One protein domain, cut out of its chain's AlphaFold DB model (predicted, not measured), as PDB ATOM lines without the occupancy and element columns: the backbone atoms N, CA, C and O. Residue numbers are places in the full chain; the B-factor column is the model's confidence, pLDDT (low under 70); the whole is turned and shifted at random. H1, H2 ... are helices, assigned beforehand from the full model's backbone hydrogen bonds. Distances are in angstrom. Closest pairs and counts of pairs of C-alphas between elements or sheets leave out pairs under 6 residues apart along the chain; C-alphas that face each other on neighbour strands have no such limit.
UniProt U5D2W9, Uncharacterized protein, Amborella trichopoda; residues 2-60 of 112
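What this domain is: This is residues 2 to 60 of the 112 residues of an uncharacterized protein of Amborella trichopoda (UniProt U5D2W9). Little regular structure: the longer helix, H2, and the shorter H1 are set apart, joined by a long looping link, residues 13 to 45, that runs out past residue 17, turns near residues 24 and 25 and folds back. The end of H2 and the tail after it, residues 52 to 60, stick out from the body. The printed part has 59 residues, with two named helices, H1 then H2, and no named strand; the class is all helix, with 22 residues in named elements. It is only just compact, close to loose, with a radius of gyration of the C-alphas of 12.1 A and spans of 33 by 29 by 19 A.

How they stand to each other: H2, residues 46 to 57, and H1, residues 3 to 12, are apart, with no C-alpha of the one within 8 A of the other. In both helices every O i to N i+4 pair is within hydrogen-bond range.

Where its parts are: H2 measures 16.5 A from C-alpha 46 at (6.370, 29.245, -28.905) to C-alpha 57 at (-6.007, 23.101, -37.930). H1 measures 14.3 A and begins at C-alpha 3, (-4.111, 40.140, -33.651).

The domain as a whole: The C-alphas farthest apart, of Lys 13 and Thr 60, are 36.1 A apart. The printed part has no cut. The link of 33 residues is long. pLDDT is under 70 at residues 3, 43 and 44.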
ATOM      1  N   ASP A   2      -2.620  43.016 -37.362       70.62
ATOM      2  CA  ASP A   2      -2.839  41.625 -36.956       70.62
ATOM      3  C   ASP A   2      -3.087  41.517 -35.442       70.62
ATOM      4  O   ASP A   2      -2.718  42.394 -34.655       70.62
ATOM      5  N   LEU A   3      -3.759  40.435 -35.042       67.81
ATOM      6  CA  LEU A   3      -4.111  40.140 -33.651       67.81
ATOM      7  C   LEU A   3      -2.875  40.080 -32.736       67.81
ATOM      8  O   LEU A   3      -2.943  40.476 -31.574       67.81
ATOM      9  N   TYR A   4      -1.740  39.637 -33.281       72.94
ATOM     10  CA  TYR A   4      -0.459  39.576 -32.584       72.94
ATOM     11  C   TYR A   4       0.003  40.966 -32.135       72.94
ATOM     12  O   TYR A   4       0.288  41.165 -30.957       72.94
ATOM     13  N   SER A   5      -0.028  41.947 -33.034       73.06
ATOM     14  CA  SER A   5       0.366  43.327 -32.741       73.06
ATOM     15  C   SER A   5      -0.484  43.961 -31.635       73.06
ATOM     16  O   SER A   5       0.032  44.700 -30.797       73.06
ATOM     17  N   ILE A   6      -1.790  43.664 -31.604       73.69
ATOM     18  CA  ILE A   6      -2.708  44.178 -30.576       73.69
ATOM     19  C   ILE A   6      -2.371  43.574 -29.211       73.69
ATOM     20  O   ILE A   6      -2.227  44.305 -28.230       73.69
ATOM     21  N   ILE A   7      -2.207  42.250 -29.155       76.06
ATOM     22  CA  ILE A   7      -1.903  41.537 -27.913       76.06
ATOM     23  C   ILE A   7      -0.527  41.946 -27.374       76.06
ATOM     24  O   ILE A   7      -0.391  42.242 -26.186       76.06
ATOM     25  N   GLN A   8       0.476  42.046 -28.246       74.94
ATOM     26  CA  GLN A   8       1.827  42.438 -27.864       74.94
ATOM     27  C   GLN A   8       1.867  43.877 -27.329       74.94
ATOM     28  O   GLN A   8       2.462  44.130 -26.282       74.94
ATOM     29  N   ALA A   9       1.186  44.819 -27.993       76.44
ATOM     30  CA  ALA A   9       1.103  46.205 -27.536       76.44
ATOM     31  C   ALA A   9       0.371  46.336 -26.192       76.44
ATOM     32  O   ALA A   9       0.789  47.125 -25.344       76.44
ATOM     33  N   ALA A  10      -0.702  45.569 -25.980       77.19
ATOM     34  CA  ALA A  10      -1.423  45.550 -24.711       77.19
ATOM     35  C   ALA A  10      -0.570  44.955 -23.578       77.19
ATOM     36  O   ALA A  10      -0.546  45.501 -22.476       77.19
ATOM     37  N   PHE A  11       0.193  43.895 -23.865       78.44
ATOM     38  CA  PHE A  11       1.122  43.293 -22.912       78.44
ATOM     39  C   PHE A  11       2.258  44.252 -22.525       78.44
ATOM     40  O   PHE A  11       2.472  44.495 -21.339       78.44
ATOM     41  N   LEU A  12       2.931  44.861 -23.508       78.81
ATOM     42  CA  LEU A  12       4.018  45.829 -23.294       78.81
ATOM     43  C   LEU A  12       3.586  47.035 -22.453       78.81
ATOM     44  O   LEU A  12       4.374  47.565 -21.675       78.81
ATOM     45  N   LYS A  13       2.333  47.469 -22.606       83.50
ATOM     46  CA  LYS A  13       1.762  48.590 -21.849       83.50
ATOM     47  C   LYS A  13       1.192  48.185 -20.484       83.50
ATOM     48  O   LYS A  13       0.683  49.043 -19.769       83.50
ATOM     49  N   GLY A  14       1.271  46.905 -20.115       80.00
ATOM     50  CA  GLY A  14       0.794  46.397 -18.829       80.00
ATOM     51  C   GLY A  14      -0.729  46.287 -18.715       80.00
ATOM     52  O   GLY A  14      -1.251  46.190 -17.608       80.00
ATOM     53  N   TYR A  15      -1.468  46.271 -19.828       86.31
ATOM     54  CA  TYR A  15      -2.935  46.241 -19.834       86.31
ATOM     55  C   TYR A  15      -3.508  44.825 -19.680       86.31
ATOM     56  O   TYR A  15      -4.392  44.401 -20.424       86.31
ATOM     57  N   LEU A  16      -3.001  44.079 -18.702       85.94
ATOM     58  CA  LEU A  16      -3.376  42.687 -18.437       85.94
ATOM     59  C   LEU A  16      -4.855  42.507 -18.057       85.94
ATOM     60  O   LEU A  16      -5.433  41.456 -18.324       85.94
ATOM     61  N   GLU A  17      -5.466  43.544 -17.487       90.00
ATOM     62  CA  GLU A  17      -6.885  43.580 -17.109       90.00
ATOM     63  C   GLU A  17      -7.818  43.940 -18.279       90.00
ATOM     64  O   GLU A  17      -9.020  44.089 -18.085       90.00
ATOM     65  N   THR A  18      -7.289  44.096 -19.498       87.75
ATOM     66  CA  THR A  18      -8.121  44.364 -20.679       87.75
ATOM     67  C   THR A  18      -8.986  43.153 -20.983       87.75
ATOM     68  O   THR A  18      -8.456  42.092 -21.325       87.75
ATOM     69  N   THR A  19     -10.303  43.336 -20.905       89.62
ATOM     70  CA  THR A  19     -11.289  42.356 -21.359       89.62
ATOM     71  C   THR A  19     -11.224  42.200 -22.877       89.62
ATOM     72  O   THR A  19     -11.082  43.173 -23.621       89.62
ATOM     73  N   LEU A  20     -11.285  40.958 -23.346       87.31
ATOM     74  CA  LEU A  20     -11.185  40.596 -24.753       87.31
ATOM     75  C   LEU A  20     -12.570  40.225 -25.292       87.31
ATOM     76  O   LEU A  20     -12.865  39.057 -25.529       87.31
ATOM     77  N   ASP A  21     -13.401  41.236 -25.547       87.31
ATOM     78  CA  ASP A  21     -14.793  41.071 -26.013       87.31
ATOM     79  C   ASP A  21     -14.921  40.337 -27.363       87.31
ATOM     80  O   ASP A  21     -15.997  39.898 -27.765       87.31
ATOM     81  N   TRP A  22     -13.813  40.207 -28.097       85.44
ATOM     82  CA  TRP A  22     -13.743  39.497 -29.374       85.44
ATOM     83  C   TRP A  22     -13.549  37.977 -29.228       85.44
ATOM     84  O   TRP A  22     -13.659  37.256 -30.232       85.44
ATOM     85  N   VAL A  23     -13.254  37.479 -28.021       87.12
ATOM     86  CA  VAL A  23     -13.213  36.044 -27.712       87.12
ATOM     87  C   VAL A  23     -14.640  35.576 -27.444       87.12
ATOM     88  O   VAL A  23     -15.220  35.821 -26.392       87.12
ATOM     89  N   LEU A  24     -15.224  34.906 -28.432       88.62
ATOM     90  CA  LEU A  24     -16.585  34.392 -28.334       88.62
ATOM     91  C   LEU A  24     -16.631  33.119 -27.476       88.62
ATOM     92  O   LEU A  24     -15.706  32.309 -27.514       88.62
ATOM     93  N   GLY A  25     -17.727  32.934 -26.738       90.25
ATOM     94  CA  GLY A  25     -17.984  31.738 -25.927       90.25
ATOM     95  C   GLY A  25     -17.339  31.734 -24.537       90.25
ATOM     96  O   GLY A  25     -17.649  30.858 -23.741       90.25
ATOM     97  N   ILE A  26     -16.485  32.716 -24.217       90.81
ATOM     98  CA  ILE A  26     -15.885  32.875 -22.883       90.81
ATOM     99  C   ILE A  26     -16.107  34.319 -22.407       90.81
ATOM    100  O   ILE A  26     -15.346  35.212 -22.789       90.81
ATOM    101  N   PRO A  27     -17.145  34.589 -21.596       88.62
ATOM    102  CA  PRO A  27     -17.424  35.941 -21.131       88.62
ATOM    103  C   PRO A  27     -16.341  36.433 -20.161       88.62
ATOM    104  O   PRO A  27     -15.830  35.670 -19.346       88.62
ATOM    105  N   ASN A  28     -16.051  37.737 -20.209       89.94
ATOM    106  CA  ASN A  28     -15.141  38.432 -19.288       89.94
ATOM    107  C   ASN A  28     -13.693  37.915 -19.278       89.94
ATOM    108  O   ASN A  28     -12.985  38.111 -18.292       89.94
ATOM    109  N   VAL A  29     -13.240  37.267 -20.355       90.94
ATOM    110  CA  VAL A  29     -11.845  36.833 -20.456       90.94
ATOM    111  C   VAL A  29     -10.928  38.042 -20.616       90.94
ATOM    112  O   VAL A  29     -11.164  38.908 -21.462       90.94
ATOM    113  N   CYS A  30      -9.875  38.112 -19.809       89.75
ATOM    114  CA  CYS A  30      -8.896  39.188 -19.853       89.75
ATOM    115  C   CYS A  30      -7.588  38.729 -20.501       89.75
ATOM    116  O   CYS A  30      -7.288  37.538 -20.611       89.75
ATOM    117  N   LEU A  31      -6.745  39.689 -20.891       85.88
ATOM    118  CA  LEU A  31      -5.426  39.388 -21.449       85.88
ATOM    119  C   LEU A  31      -4.555  38.540 -20.500       85.88
ATOM    120  O   LEU A  31      -3.762  37.720 -20.961       85.88
ATOM    121  N   LYS A  32      -4.709  38.701 -19.181       86.19
ATOM    122  CA  LYS A  32      -4.019  37.877 -18.173       86.19
ATOM    123  C   LYS A  32      -4.412  36.396 -18.189       86.19
ATOM    124  O   LYS A  32      -3.590  35.576 -17.786       86.19
ATOM    125  N   ASP A  33      -5.618  36.074 -18.659       87.56
ATOM    126  CA  ASP A  33      -6.160  34.709 -18.696       87.56
ATOM    127  C   ASP A  33      -5.708  33.950 -19.955       87.56
ATOM    128  O   ASP A  33      -5.844  32.730 -20.047       87.56
ATOM    129  N   MET A  34      -5.129  34.661 -20.930       83.50
ATOM    130  CA  MET A  34      -4.517  34.046 -22.102       83.50
ATOM    131  C   MET A  34      -3.301  33.203 -21.707       83.50
ATOM    132  O   MET A  34      -2.546  33.517 -20.778       83.50
ATOM    133  N   ILE A  35      -3.080  32.131 -22.471       77.19
ATOM    134  CA  ILE A  35      -1.986  31.188 -22.232       77.19
ATOM    135  C   ILE A  35      -0.646  31.945 -22.178       77.19
ATOM    136  O   ILE A  35      -0.420  32.919 -22.898       77.19
ATOM    137  N   SER A  36       0.268  31.517 -21.306       74.31
ATOM    138  CA  SER A  36       1.542  32.209 -21.052       74.31
ATOM    139  C   SER A  36       2.378  32.475 -22.309       74.31
ATOM    140  O   SER A  36       3.060  33.494 -22.364       74.31
ATOM    141  N   PHE A  37       2.288  31.620 -23.337       72.44
ATOM    142  CA  PHE A  37       3.045  31.789 -24.581       72.44
ATOM    143  C   PHE A  37       2.627  33.018 -25.406       72.44
ATOM    144  O   PHE A  37       3.372  33.418 -26.291       72.44
ATOM    145  N   VAL A  38       1.469  33.633 -25.133       72.50
ATOM    146  CA  VAL A  38       1.031  34.867 -25.811       72.50
ATOM    147  C   VAL A  38       1.577  36.131 -25.118       72.50
ATOM    148  O   VAL A  38       1.530  37.224 -25.675       72.50
ATOM    149  N   ARG A  39       2.122  35.995 -23.901       71.00
ATOM    150  CA  ARG A  39       2.587  37.093 -23.034       71.00
ATOM    151  C   ARG A  39       4.106  37.269 -23.102       71.00
ATOM    152  O   ARG A  39       4.797  37.183 -22.091       71.00
ATOM    153  N   THR A  40       4.646  37.453 -24.303       71.75
ATOM    154  CA  THR A  40       6.098  37.542 -24.520       71.75
ATOM    155  C   THR A  40       6.447  38.523 -25.638       71.75
ATOM    156  O   THR A  40       5.684  38.725 -26.582       71.75
ATOM    157  N   THR A  41       7.595  39.184 -25.485       70.00
ATOM    158  CA  THR A  41       8.159  40.150 -26.438       70.00
ATOM    159  C   THR A  41       9.192  39.528 -27.373       70.00
ATOM    160  O   THR A  41       9.707  40.220 -28.246       70.00
ATOM    161  N   ASP A  42       9.520  38.251 -27.176       74.44
ATOM    162  CA  ASP A  42      10.491  37.524 -27.988       74.44
ATOM    163  C   ASP A  42       9.835  37.059 -29.300       74.44
ATOM    164  O   ASP A  42       8.905  36.262 -29.239       74.44
ATOM    165  N   PRO A  43      10.259  37.526 -30.480       65.19
ATOM    166  CA  PRO A  43       9.662  37.120 -31.752       65.19
ATOM    167  C   PRO A  43       9.887  35.640 -32.120       65.19
ATOM    168  O   PRO A  43       9.137  35.135 -32.956       65.19
ATOM    169  N   ASP A  44      10.845  34.936 -31.500       66.38
ATOM    170  CA  ASP A  44      11.181  33.524 -31.773       66.38
ATOM    171  C   ASP A  44      10.569  32.535 -30.760       66.38
ATOM    172  O   ASP A  44      10.980  31.379 -30.627       66.38
ATOM    173  N   ASN A  45       9.544  32.970 -30.032       73.44
ATOM    174  CA  ASN A  45       8.918  32.170 -28.988       73.44
ATOM    175  C   ASN A  45       7.930  31.094 -29.532       73.44
ATOM    176  O   ASN A  45       7.611  30.999 -30.722       73.44
ATOM    177  N   PHE A  46       7.359  30.300 -28.617       80.25
ATOM    178  CA  PHE A  46       6.370  29.245 -28.905       80.25
ATOM    179  C   PHE A  46       5.044  29.740 -29.542       80.25
ATOM    180  O   PHE A  46       4.252  28.944 -30.044       80.25
ATOM    181  N   LEU A  47       4.781  31.046 -29.574       78.50
ATOM    182  CA  LEU A  47       3.604  31.651 -30.201       78.50
ATOM    183  C   LEU A  47       3.570  31.429 -31.709       78.50
ATOM    184  O   LEU A  47       2.503  31.121 -32.234       78.50
ATOM    185  N   ASN A  48       4.708  31.523 -32.407       81.00
ATOM    186  CA  ASN A  48       4.756  31.254 -33.849       81.00
ATOM    187  C   ASN A  48       4.339  29.811 -34.150       81.00
ATOM    188  O   ASN A  48       3.594  29.554 -35.102       81.00
ATOM    189  N   TYR A  49       4.752  28.877 -33.290       83.56
ATOM    190  CA  TYR A  49       4.298  27.494 -33.348       83.56
ATOM    191  C   TYR A  49       2.782  27.407 -33.119       83.56
ATOM    192  O   TYR A  49       2.080  26.798 -33.927       83.56
ATOM    193  N   GLY A  50       2.251  28.069 -32.088       83.31
ATOM    194  CA  GLY A  50       0.809  28.109 -31.815       83.31
ATOM    195  C   GLY A  50      -0.020  28.672 -32.978       83.31
ATOM    196  O   GLY A  50      -1.018  28.066 -33.375       83.31
ATOM    197  N   ILE A  51       0.414  29.788 -33.573       83.06
ATOM    198  CA  ILE A  51      -0.245  30.424 -34.725       83.06
ATOM    199  C   ILE A  51      -0.237  29.481 -35.928       83.06
ATOM    200  O   ILE A  51      -1.283  29.253 -36.535       83.06
ATOM    201  N   THR A  52       0.919  28.895 -36.249       87.62
ATOM    202  CA  THR A  52       1.070  27.991 -37.398       87.62
ATOM    203  C   THR A  52       0.179  26.759 -37.260       87.62
ATOM    204  O   THR A  52      -0.565  26.425 -38.184       87.62
ATOM    205  N   ASN A  53       0.188  26.108 -36.092       88.12
ATOM    206  CA  ASN A  53      -0.650  24.932 -35.844       88.12
ATOM    207  C   ASN A  53      -2.140  25.280 -35.882       88.12
ATOM    208  O   ASN A  53      -2.924  24.529 -36.456       88.12
ATOM    209  N   SER A  54      -2.529  26.438 -35.342       87.50
ATOM    210  CA  SER A  54      -3.920  26.904 -35.385       87.50
ATOM    211  C   SER A  54      -4.384  27.152 -36.821       87.50
ATOM    212  O   SER A  54      -5.445  26.685 -37.223       87.50
ATOM    213  N   GLN A  55      -3.571  27.824 -37.642       89.31
ATOM    214  CA  GLN A  55      -3.878  28.034 -39.060       89.31
ATOM    215  C   GLN A  55      -3.967  26.719 -39.837       89.31
ATOM    216  O   GLN A  55      -4.814  26.584 -40.720       89.31
ATOM    217  N   MET A  56      -3.108  25.751 -39.516       90.19
ATOM    218  CA  MET A  56      -3.139  24.431 -40.134       90.19
ATOM    219  C   MET A  56      -4.393  23.654 -39.723       90.19
ATOM    220  O   MET A  56      -5.056  23.097 -40.593       90.19
ATOM    221  N   ALA A  57      -4.776  23.701 -38.443       89.00
ATOM    222  CA  ALA A  57      -6.007  23.101 -37.930       89.00
ATOM    223  C   ALA A  57      -7.251  23.627 -38.667       89.00
ATOM    224  O   ALA A  57      -8.109  22.838 -39.065       89.00
ATOM    225  N   LEU A  58      -7.307  24.932 -38.953       89.06
ATOM    226  CA  LEU A  58      -8.404  25.556 -39.709       89.06
ATOM    227  C   LEU A  58      -8.495  25.111 -41.181       89.06
ATOM    228  O   LEU A  58      -9.509  25.358 -41.827       89.06
ATOM    229  N   ARG A  59      -7.453  24.468 -41.723       90.31
ATOM    230  CA  ARG A  59      -7.415  23.929 -43.096       90.31
ATOM    231  C   ARG A  59      -7.662  22.417 -43.153       90.31
ATOM    232  O   ARG A  59      -7.589  21.831 -44.231       90.31
ATOM    233  N   THR A  60      -7.904  21.775 -42.011       91.50
ATOM    234  CA  THR A  60      -8.158  20.329 -41.938       91.50
ATOM    235  C   THR A  60      -9.583  19.975 -42.362       91.50
ATOM    236  O   THR A  60     -10.472  20.823 -42.403       91.50
TER     237      THR A  60